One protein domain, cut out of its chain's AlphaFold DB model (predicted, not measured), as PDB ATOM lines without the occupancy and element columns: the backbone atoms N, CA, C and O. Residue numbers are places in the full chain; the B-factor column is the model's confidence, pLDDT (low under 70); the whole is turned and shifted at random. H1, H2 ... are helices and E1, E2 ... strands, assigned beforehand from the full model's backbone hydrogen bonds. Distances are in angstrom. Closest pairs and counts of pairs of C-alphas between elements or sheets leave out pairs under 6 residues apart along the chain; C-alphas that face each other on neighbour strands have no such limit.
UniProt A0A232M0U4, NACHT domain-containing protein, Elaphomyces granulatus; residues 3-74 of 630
ATOM      1  N   TYR A   3     -18.404 -22.693 -22.011       56.12
ATOM      2  CA  TYR A   3     -17.709 -21.653 -22.781       56.12
ATOM      3  C   TYR A   3     -16.195 -21.559 -22.506       56.12
ATOM      4  O   TYR A   3     -15.453 -21.050 -23.339       56.12
ATOM      5  N   GLU A   4     -15.702 -22.076 -21.375       58.19
ATOM      6  CA  GLU A   4     -14.262 -22.096 -21.047       58.19
ATOM      7  C   GLU A   4     -13.505 -23.169 -21.837       58.19
ATOM      8  O   GLU A   4     -12.281 -23.206 -21.813       58.19
ATOM      9  N   LYS A   5     -14.221 -24.049 -22.549       56.09
ATOM     10  CA  LYS A   5     -13.628 -25.080 -23.409       56.09
ATOM     11  C   LYS A   5     -13.357 -24.594 -24.842       56.09
ATOM     12  O   LYS A   5     -12.705 -25.311 -25.593       56.09
ATOM     13  N   PHE A   6     -13.806 -23.388 -25.214       63.22
ATOM     14  CA  PHE A   6     -13.637 -22.797 -26.551       63.22
ATOM     15  C   PHE A   6     -12.854 -21.478 -26.481       63.22
ATOM     16  O   PHE A   6     -13.393 -20.387 -26.674       63.22
ATOM     17  N   THR A   7     -11.565 -21.571 -26.164       59.09
ATOM     18  CA  THR A   7     -10.690 -20.416 -25.891       59.09
ATOM     19  C   THR A   7     -10.005 -19.841 -27.133       59.09
ATOM     20  O   THR A   7      -9.568 -18.689 -27.106       59.09
ATOM     21  N   PHE A   8      -9.937 -20.587 -28.241       63.34
ATOM     22  CA  PHE A   8      -9.263 -20.124 -29.457       63.34
ATOM     23  C   PHE A   8     -10.135 -19.165 -30.270       63.34
ATOM     24  O   PHE A   8     -11.310 -19.444 -30.519       63.34
ATOM     25  N   LYS A   9      -9.535 -18.068 -30.752       68.50
ATOM     26  CA  LYS A   9     -10.208 -17.002 -31.522       68.50
ATOM     27  C   LYS A   9     -10.814 -17.484 -32.845       68.50
ATOM     28  O   LYS A   9     -11.725 -16.861 -33.383       68.50
ATOM     29  N   ASP A  10     -10.290 -18.578 -33.373       71.06
ATOM     30  CA  ASP A  10     -10.727 -19.254 -34.590       71.06
ATOM     31  C   ASP A  10     -11.557 -20.524 -34.306       71.06
ATOM     32  O   ASP A  10     -11.851 -21.277 -35.234       71.06
ATOM     33  N   SER A  11     -11.960 -20.767 -33.049       73.81
ATOM     34  CA  SER A  11     -12.947 -21.804 -32.715       73.81
ATOM     35  C   SER A  11     -14.257 -21.519 -33.439       73.81
ATOM     36  O   SER A  11     -14.814 -20.427 -33.325       73.81
ATOM     37  N   GLN A  12     -14.757 -22.507 -34.174       76.62
ATOM     38  CA  GLN A  12     -16.069 -22.433 -34.806       76.62
ATOM     39  C   GLN A  12     -17.094 -23.125 -33.908       76.62
ATOM     40  O   GLN A  12     -16.922 -24.289 -33.548       76.62
ATOM     41  N   ILE A  13     -18.150 -22.398 -33.545       81.94
ATOM     42  CA  ILE A  13     -19.271 -22.903 -32.752       81.94
ATOM     43  C   ILE A  13     -20.528 -22.774 -33.605       81.94
ATOM     44  O   ILE A  13     -20.822 -21.686 -34.093       81.94
ATOM     45  N   ILE A  14     -21.257 -23.879 -33.769       84.62
ATOM     46  CA  ILE A  14     -22.557 -23.897 -34.443       84.62
ATOM     47  C   ILE A  14     -23.635 -24.091 -33.382       84.62
ATOM     48  O   ILE A  14     -23.681 -25.131 -32.723       84.62
ATOM     49  N   CYS A  15     -24.504 -23.096 -33.239       86.62
ATOM     50  CA  CYS A  15     -25.621 -23.114 -32.303       86.62
ATOM     51  C   CYS A  15     -26.881 -23.518 -33.064       86.62
ATOM     52  O   CYS A  15     -27.268 -22.844 -34.016       86.62
ATOM     53  N   ILE A  16     -27.528 -24.605 -32.655       87.75
ATOM     54  CA  ILE A  16     -28.740 -25.119 -33.301       87.75
ATOM     55  C   ILE A  16     -29.891 -25.021 -32.303       87.75
ATOM     56  O   ILE A  16     -29.738 -25.473 -31.169       87.75
ATOM     57  N   PHE A  17     -31.020 -24.435 -32.703       88.81
ATOM     58  CA  PHE A  17     -32.159 -24.215 -31.807       88.81
ATOM     59  C   PHE A  17     -33.518 -24.468 -32.471       88.81
ATOM     60  O   PHE A  17     -33.673 -24.355 -33.687       88.81
ATOM     61  N   GLU A  18     -34.489 -24.831 -31.636       91.00
ATOM     62  CA  GLU A  18     -35.888 -25.098 -31.992       91.00
ATOM     63  C   GLU A  18     -36.663 -23.799 -32.266       91.00
ATOM     64  O   GLU A  18     -36.348 -22.741 -31.711       91.00
ATOM     65  N   THR A  19     -37.696 -23.874 -33.109       90.62
ATOM     66  CA  THR A  19     -38.649 -22.769 -33.331       90.62
ATOM     67  C   THR A  19     -40.072 -23.089 -32.883       90.62
ATOM     68  O   THR A  19     -40.894 -22.172 -32.815       90.62
ATOM     69  N   LYS A  20     -40.378 -24.356 -32.572       90.94
ATOM     70  CA  LYS A  20     -41.701 -24.801 -32.120       90.94
ATOM     71  C   LYS A  20     -41.684 -25.126 -30.633       90.94
ATOM     72  O   LYS A  20     -40.690 -25.595 -30.096       90.94
ATOM     73  N   GLU A  21     -42.810 -24.894 -29.975       91.62
ATOM     74  CA  GLU A  21     -42.988 -25.275 -28.578       91.62
ATOM     75  C   GLU A  21     -43.168 -26.793 -28.449       91.62
ATOM     76  O   GLU A  21     -43.866 -27.418 -29.246       91.62
ATOM     77  N   THR A  22     -42.569 -27.380 -27.414       91.81
ATOM     78  CA  THR A  22     -42.753 -28.793 -27.066       91.81
ATOM     79  C   THR A  22     -43.842 -28.904 -26.006       91.81
ATOM     80  O   THR A  22     -43.793 -28.210 -24.989       91.81
ATOM     81  N   ALA A  23     -44.814 -29.794 -26.207       91.38
ATOM     82  CA  ALA A  23     -45.796 -30.113 -25.173       91.38
ATOM     83  C   ALA A  23     -45.107 -30.761 -23.961       91.38
ATOM     84  O   ALA A  23     -44.374 -31.749 -24.103       91.38
ATOM     85  N   THR A  24     -45.333 -30.206 -22.767       88.75
ATOM     86  CA  THR A  24     -44.792 -30.784 -21.536       88.75
ATOM     87  C   THR A  24     -45.437 -32.130 -21.229       88.75
ATOM     88  O   THR A  24     -46.513 -32.486 -21.717       88.75
ATOM     89  N   VAL A  25     -44.726 -32.916 -20.430       90.31
ATOM     90  CA  VAL A  25     -45.159 -34.248 -20.030       90.31
ATOM     91  C   VAL A  25     -46.105 -34.126 -18.834       90.31
ATOM     92  O   VAL A  25     -45.732 -33.568 -17.804       90.31
ATOM     93  N   GLU A  26     -47.313 -34.662 -18.965       91.50
ATOM     94  CA  GLU A  26     -48.332 -34.727 -17.919       91.50
ATOM     95  C   GLU A  26     -48.804 -36.171 -17.722       91.50
ATOM     96  O   GLU A  26     -48.761 -36.998 -18.634       91.50
ATOM     97  N   TRP A  27     -49.208 -36.505 -16.497       92.06
ATOM     98  CA  TRP A  27     -49.690 -37.845 -16.185       92.06
ATOM     99  C   TRP A  27     -51.129 -38.009 -16.677       92.06
ATOM    100  O   TRP A  27     -52.048 -37.343 -16.197       92.06
ATOM    101  N   SER A  28     -51.341 -38.930 -17.612       91.00
ATOM    102  CA  SER A  28     -52.666 -39.252 -18.126       91.00
ATOM    103  C   SER A  28     -53.335 -40.294 -17.237       91.00
ATOM    104  O   SER A  28     -53.034 -41.487 -17.283       91.00
ATOM    105  N   HIS A  29     -54.310 -39.860 -16.438       88.81
ATOM    106  CA  HIS A  29     -55.108 -40.761 -15.597       88.81
ATOM    107  C   HIS A  29     -55.973 -41.750 -16.403       88.81
ATOM    108  O   HIS A  29     -56.445 -42.739 -15.849       88.81
ATOM    109  N   LYS A  30     -56.185 -41.504 -17.707       90.75
ATOM    110  CA  LYS A  30     -56.941 -42.408 -18.590       90.75
ATOM    111  C   LYS A  30     -56.085 -43.569 -19.082       90.75
ATOM    112  O   LYS A  30     -56.531 -44.709 -19.036       90.75
ATOM    113  N   THR A  31     -54.865 -43.293 -19.528       91.50
ATOM    114  CA  THR A  31     -53.963 -44.307 -20.097       91.50
ATOM    115  C   THR A  31     -52.949 -44.842 -19.088       91.50
ATOM    116  O   THR A  31     -52.260 -45.812 -19.386       91.50
ATOM    117  N   HIS A  32     -52.891 -44.258 -17.883       90.19
ATOM    118  CA  HIS A  32     -51.922 -44.580 -16.827       90.19
ATOM    119  C   HIS A  32     -50.469 -44.443 -17.308       90.19
ATOM    120  O   HIS A  32     -49.598 -45.237 -16.950       90.19
ATOM    121  N   ALA A  33     -50.213 -43.428 -18.134       90.12
ATOM    122  CA  ALA A  33     -48.907 -43.146 -18.704       90.12
ATOM    123  C   ALA A  33     -48.610 -41.644 -18.701       90.12
ATOM    124  O   ALA A  33     -49.508 -40.803 -18.703       90.12
ATOM    125  N   TRP A  34     -47.321 -41.312 -18.715       89.69
ATOM    126  CA  TRP A  34     -46.853 -39.953 -18.952       89.69
ATOM    127  C   TRP A  34     -46.977 -39.624 -20.441       89.69
ATOM    128  O   TRP A  34     -46.327 -40.250 -21.279       89.69
ATOM    129  N   GLU A  35     -47.808 -38.640 -20.764       90.06
ATOM    130  CA  GLU A  35     -48.117 -38.229 -22.131       90.06
ATOM    131  C   GLU A  35     -47.717 -36.770 -22.347       90.06
ATOM    132  O   GLU A  35     -47.742 -35.948 -21.435       90.06
ATOM    133  N   ARG A  36     -47.338 -36.419 -23.576       87.25
ATOM    134  CA  ARG A  36     -46.984 -35.041 -23.951       87.25
ATOM    135  C   ARG A  36     -48.235 -34.237 -24.291       87.25
ATOM    136  O   ARG A  36     -48.412 -33.799 -25.422       87.25
ATOM    137  N   THR A  37     -49.139 -34.132 -23.327       87.62
ATOM    138  CA  THR A  37     -50.414 -33.411 -23.456       87.62
ATOM    139  C   THR A  37     -50.436 -32.114 -22.661       87.62
ATOM    140  O   THR A  37     -51.426 -31.388 -22.723       87.62
ATOM    141  N   GLY A  38     -49.373 -31.835 -21.907       87.50
ATOM    142  CA  GLY A  38     -49.277 -30.635 -21.100       87.50
ATOM    143  C   GLY A  38     -49.038 -29.379 -21.917       87.50
ATOM    144  O   GLY A  38     -48.892 -29.402 -23.143       87.50
ATOM    145  N   ARG A  39     -49.011 -28.247 -21.211       91.94
ATOM    146  CA  ARG A  39     -48.811 -26.925 -21.811       91.94
ATOM    147  C   ARG A  39     -47.576 -26.914 -22.719       91.94
ATOM    148  O   ARG A  39     -46.476 -27.237 -22.283       91.94
ATOM    149  N   ALA A  40     -47.754 -26.475 -23.961       91.50
ATOM    150  CA  ALA A  40     -46.644 -26.254 -24.876       91.50
ATOM    151  C   ALA A  40     -45.754 -25.109 -24.368       91.50
ATOM    152  O   ALA A  40     -46.254 -24.048 -23.980       91.50
ATOM    153  N   ILE A  41     -44.445 -25.358 -24.304       91.88
ATOM    154  CA  ILE A  41     -43.435 -24.361 -23.938       91.88
ATOM    155  C   ILE A  41     -42.222 -24.463 -24.863       91.88
ATOM    156  O   ILE A  41     -41.880 -25.537 -25.359       91.88
ATOM    157  N   MET A  42     -41.528 -23.344 -25.056       91.38
ATOM    158  CA  MET A  42     -40.187 -23.343 -25.639       91.38
ATOM    159  C   MET A  42     -39.210 -23.929 -24.613       91.38
ATOM    160  O   MET A  42     -38.936 -23.283 -23.599       91.38
ATOM    161  N   MET A  43     -38.711 -25.148 -24.840       87.62
ATOM    162  CA  MET A  43     -37.893 -25.854 -23.843       87.62
ATOM    163  C   MET A  43     -36.537 -25.174 -23.660       87.62
ATOM    164  O   MET A  43     -36.084 -24.987 -22.530       87.62
ATOM    165  N   VAL A  44     -35.905 -24.764 -24.761       83.62
ATOM    166  CA  VAL A  44     -34.649 -24.013 -24.742       83.62
ATOM    167  C   VAL A  44     -34.785 -22.756 -25.604       83.62
ATOM    168  O   VAL A  44     -34.745 -22.834 -26.830       83.62
ATOM    169  N   PRO A  45     -34.908 -21.566 -24.988       82.25
ATOM    170  CA  PRO A  45     -34.994 -20.311 -25.725       82.25
ATOM    171  C   PRO A  45     -33.732 -20.055 -26.545       82.25
ATOM    172  O   PRO A  45     -32.629 -20.330 -26.071       82.25
ATOM    173  N   ARG A  46     -33.885 -19.402 -27.705       84.38
ATOM    174  CA  ARG A  46     -32.762 -18.965 -28.554       84.38
ATOM    175  C   ARG A  46     -31.659 -18.270 -27.755       84.38
ATOM    176  O   ARG A  46     -30.491 -18.561 -27.947       84.38
ATOM    177  N   THR A  47     -32.026 -17.379 -26.836       82.50
ATOM    178  CA  THR A  47     -31.070 -16.635 -25.998       82.50
ATOM    179  C   THR A  47     -30.193 -17.537 -25.131       82.50
ATOM    180  O   THR A  47     -29.058 -17.170 -24.851       82.50
ATOM    181  N   SER A  48     -30.696 -18.707 -24.731       81.12
ATOM    182  CA  SER A  48     -29.947 -19.724 -23.989       81.12
ATOM    183  C   SER A  48     -29.053 -20.551 -24.922       81.12
ATOM    184  O   SER A  48     -27.905 -20.840 -24.596       81.12
ATOM    185  N   THR A  49     -29.546 -20.885 -26.120       75.06
ATOM    186  CA  THR A  49     -28.808 -21.673 -27.123       75.06
ATOM    187  C   THR A  49     -27.697 -20.890 -27.822       75.06
ATOM    188  O   THR A  49     -26.731 -21.493 -28.277       75.06
ATOM    189  N   THR A  50     -27.807 -19.562 -27.903       77.00
ATOM    190  CA  THR A  50     -26.846 -18.671 -28.576       77.00
ATOM    191  C   THR A  50     -25.947 -17.914 -27.590       77.00
ATOM    192  O   THR A  50     -25.678 -16.726 -27.767       77.00
ATOM    193  N   HIS A  51     -25.576 -18.562 -26.481       74.50
ATOM    194  CA  HIS A  51     -24.710 -17.994 -25.440       74.50
ATOM    195  C   HIS A  51     -23.432 -18.827 -25.254       74.50
ATOM    196  O   HIS A  51     -23.035 -19.155 -24.134       74.50
ATOM    197  N   ALA A  52     -22.802 -19.234 -26.361       65.06
ATOM    198  CA  ALA A  52     -21.763 -20.263 -26.344       65.06
ATOM    199  C   ALA A  52     -20.321 -19.725 -26.229       65.06
ATOM    200  O   ALA A  52     -19.413 -20.501 -25.927       65.06
ATOM    201  N   GLY A  53     -20.080 -18.415 -26.399       64.81
ATOM    202  CA  GLY A  53     -18.781 -17.799 -26.089       64.81
ATOM    203  C   GLY A  53     -18.429 -16.535 -26.886       64.81
ATOM    204  O   GLY A  53     -19.189 -16.075 -27.732       64.81
ATOM    205  N   LYS A  54     -17.230 -15.979 -26.638       64.69
ATOM    206  CA  LYS A  54     -16.717 -14.728 -27.256       64.69
ATOM    207  C   LYS A  54     -16.549 -14.780 -28.780       64.69
ATOM    208  O   LYS A  54     -16.475 -13.728 -29.409       64.69
ATOM    209  N   PHE A  55     -16.427 -15.976 -29.351       69.19
ATOM    210  CA  PHE A  55     -16.126 -16.189 -30.771       69.19
ATOM    211  C   PHE A  55     -17.309 -16.771 -31.552       69.19
ATOM    212  O   PHE A  55     -17.152 -17.150 -32.711       69.19
ATOM    213  N   GLU A  56     -18.491 -16.820 -30.932       71.06
ATOM    214  CA  GLU A  56     -19.736 -17.169 -31.607       71.06
ATOM    215  C   GLU A  56     -20.036 -16.164 -32.725       71.06
ATOM    216  O   GLU A  56     -19.893 -14.948 -32.561       71.06
ATOM    217  N   LYS A  57     -20.464 -16.675 -33.880       76.69
ATOM    218  CA  LYS A  57     -20.797 -15.855 -35.042       76.69
ATOM    219  C   LYS A  57     -22.263 -16.018 -35.387       76.69
ATOM    220  O   LYS A  57     -22.786 -17.126 -35.438       76.69
ATOM    221  N   SER A  58     -22.919 -14.902 -35.692       74.06
ATOM    222  CA  SER A  58     -24.356 -14.862 -35.983       74.06
ATOM    223  C   SER A  58     -24.774 -15.764 -37.150       74.06
ATOM    224  O   SER A  58     -25.888 -16.272 -37.153       74.06
ATOM    225  N   TYR A  59     -23.888 -16.002 -38.120       75.56
ATOM    226  CA  TYR A  59     -24.158 -16.862 -39.277       75.56
ATOM    227  C   TYR A  59     -24.036 -18.372 -38.995       75.56
ATOM    228  O   TYR A  59     -24.339 -19.174 -39.883       75.56
ATOM    229  N   ASP A  60     -23.571 -18.758 -37.804       77.88
ATOM    230  CA  ASP A  60     -23.491 -20.148 -37.334       77.88
ATOM    231  C   ASP A  60     -24.606 -20.473 -36.317       77.88
ATOM    232  O   ASP A  60     -24.627 -21.549 -35.723       77.88
ATOM    233  N   GLN A  61     -25.573 -19.561 -36.154       86.75
ATOM    234  CA  GLN A  61     -26.825 -19.792 -35.439       86.75
ATOM    235  C   GLN A  61     -27.884 -20.302 -36.423       86.75
ATOM    236  O   GLN A  61     -28.319 -19.571 -37.314       86.75
ATOM    237  N   LEU A  62     -28.301 -21.555 -36.265       87.62
ATOM    238  CA  LEU A  62     -29.240 -22.236 -37.150       87.62
ATOM    239  C   LEU A  62     -30.540 -22.539 -36.402       87.62
ATOM    240  O   LEU A  62     -30.541 -23.243 -35.394       87.62
ATOM    241  N   SER A  63     -31.651 -22.025 -36.918       88.19
ATOM    242  CA  SER A  63     -32.989 -22.417 -36.479       88.19
ATOM    243  C   SER A  63     -33.445 -23.663 -37.233       88.19
ATOM    244  O   SER A  63     -33.267 -23.721 -38.450       88.19
ATOM    245  N   ILE A  64     -34.080 -24.604 -36.542       88.25
ATOM    246  CA  ILE A  64     -34.760 -25.755 -37.148       88.25
ATOM    247  C   ILE A  64     -36.255 -25.619 -36.898       88.25
ATOM    248  O   ILE A  64     -36.656 -25.347 -35.765       88.25
ATOM    249  N   ASP A  65     -37.072 -25.869 -37.926       87.94
ATOM    250  CA  ASP A  65     -38.535 -25.858 -37.806       87.94
ATOM    251  C   ASP A  65     -39.095 -27.111 -37.103       87.94
ATOM    252  O   ASP A  65     -39.938 -27.847 -37.625       87.94
ATOM    253  N   ALA A  66     -38.611 -27.366 -35.893       87.44
ATOM    254  CA  ALA A  66     -38.952 -28.503 -35.052       87.44
ATOM    255  C   ALA A  66     -39.122 -28.063 -33.596       87.44
ATOM    256  O   ALA A  66     -38.674 -26.982 -33.202       87.44
ATOM    257  N   ASP A  67     -39.784 -28.915 -32.819       89.56
ATOM    258  CA  ASP A  67     -39.778 -28.818 -31.365       89.56
ATOM    259  C   ASP A  67     -38.498 -29.469 -30.801       89.56
ATOM    260  O   ASP A  67     -37.730 -30.129 -31.514       89.56
ATOM    261  N   HIS A  68     -38.257 -29.309 -29.505       88.38
ATOM    262  CA  HIS A  68     -37.099 -29.861 -28.810       88.38
ATOM    263  C   HIS A  68     -36.957 -31.376 -28.982       88.38
ATOM    264  O   HIS A  68     -35.852 -31.922 -28.965       88.38
ATOM    265  N   SER A  69     -38.083 -32.078 -29.111       84.88
ATOM    266  CA  SER A  69     -38.111 -33.532 -29.211       84.88
ATOM    267  C   SER A  69     -37.708 -34.045 -30.584       84.88
ATOM    268  O   SER A  69     -37.234 -35.184 -30.682       84.88
ATOM    269  N   ASP A  70     -37.906 -33.233 -31.615       86.19
ATOM    270  CA  ASP A  70     -37.683 -33.597 -33.009       86.19
ATOM    271  C   ASP A  70     -36.491 -32.864 -33.639       86.19
ATOM    272  O   ASP A  70     -36.115 -33.161 -34.771       86.19
ATOM    273  N   LEU A  71     -35.801 -32.011 -32.875       84.12
ATOM    274  CA  LEU A  71     -34.607 -31.258 -33.282       84.12
ATOM    275  C   LEU A  71     -33.489 -32.121 -33.912       84.12
ATOM    276  O   LEU A  71     -32.703 -31.643 -34.729       84.12
ATOM    277  N   VAL A  72     -33.411 -33.402 -33.539       81.62
ATOM    278  CA  VAL A  72     -32.431 -34.379 -34.058       81.62
ATOM    279  C   VAL A  72     -33.062 -35.486 -34.912       81.62
ATOM    280  O   VAL A  72     -32.378 -36.432 -35.305       81.62
ATOM    281  N   LYS A  73     -34.367 -35.400 -35.194       86.56
ATOM    282  CA  LYS A  73     -35.142 -36.432 -35.892       86.56
ATOM    283  C   LYS A  73     -35.630 -35.913 -37.238       86.56
ATOM    284  O   LYS A  73     -36.737 -35.410 -37.387       86.56
ATOM    285  N   PHE A  74     -34.792 -36.078 -38.252       84.62
ATOM    286  CA  PHE A  74     -35.129 -35.662 -39.607       84.62
ATOM    287  C   PHE A  74     -35.956 -36.737 -40.313       84.62
ATOM    288  O   PHE A  74     -35.599 -37.914 -40.307       84.62
TER     289      PHE A  74
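AT A GLANCE: This is residues 3 to 74 of the 630 residues of the protein "NACHT domain-containing protein" of Elaphomyces granulatus (UniProt A0A232M0U4). With little regular structure, this is a thin rod of mostly loops: strands E1 and E4 side by side, short helix H1 near E1, and hairpin E2 and E3 at one far end. The printed part has 72 residues, in the order E1, E2, E3, H1, E4; its class is mixed, with 18 residues in named elements. It is only just loose, close to extended, with a radius of gyration of the C-alphas of 16.3 A and spans of 55 by 24 by 19 A.

IN THESE COORDINATES: Find C-alpha 15 at (-25.621, -23.114, -32.303); there E1, residues 15 to 18, begins its 10.5 A. Next come E2, residues 26 to 28, 6.3 A; E3, residues 33 to 35, 6.0 A; and H1, residues 46 to 49, 5.0 A. E4, residues 61 to 64, 10.1 A, ends at (-34.760, -25.755, -37.148).

HOW THE PARTS SIT: E1 and E4 are parallel at 28 degrees; N 62 and O 15, 2.8 A, are within hydrogen-bond range. The closest C-alphas of E1 and H1, Phe 17 and Arg 46, are 6.2 A apart. H1 is too short for any O i to N i+4 pair. E2 and E3, an antiparallel hairpin, have N 26 and O 35 within hydrogen-bond range at 2.8 A; both are apart from E4.

THE WHOLE: The farthest C-alphas, Lys 9 and Lys 30, are 54.7 A apart. The printed part has no cut; H1 to E4 is a long link. Residues 3 to 9 and 52 to 55 have pLDDT under 70.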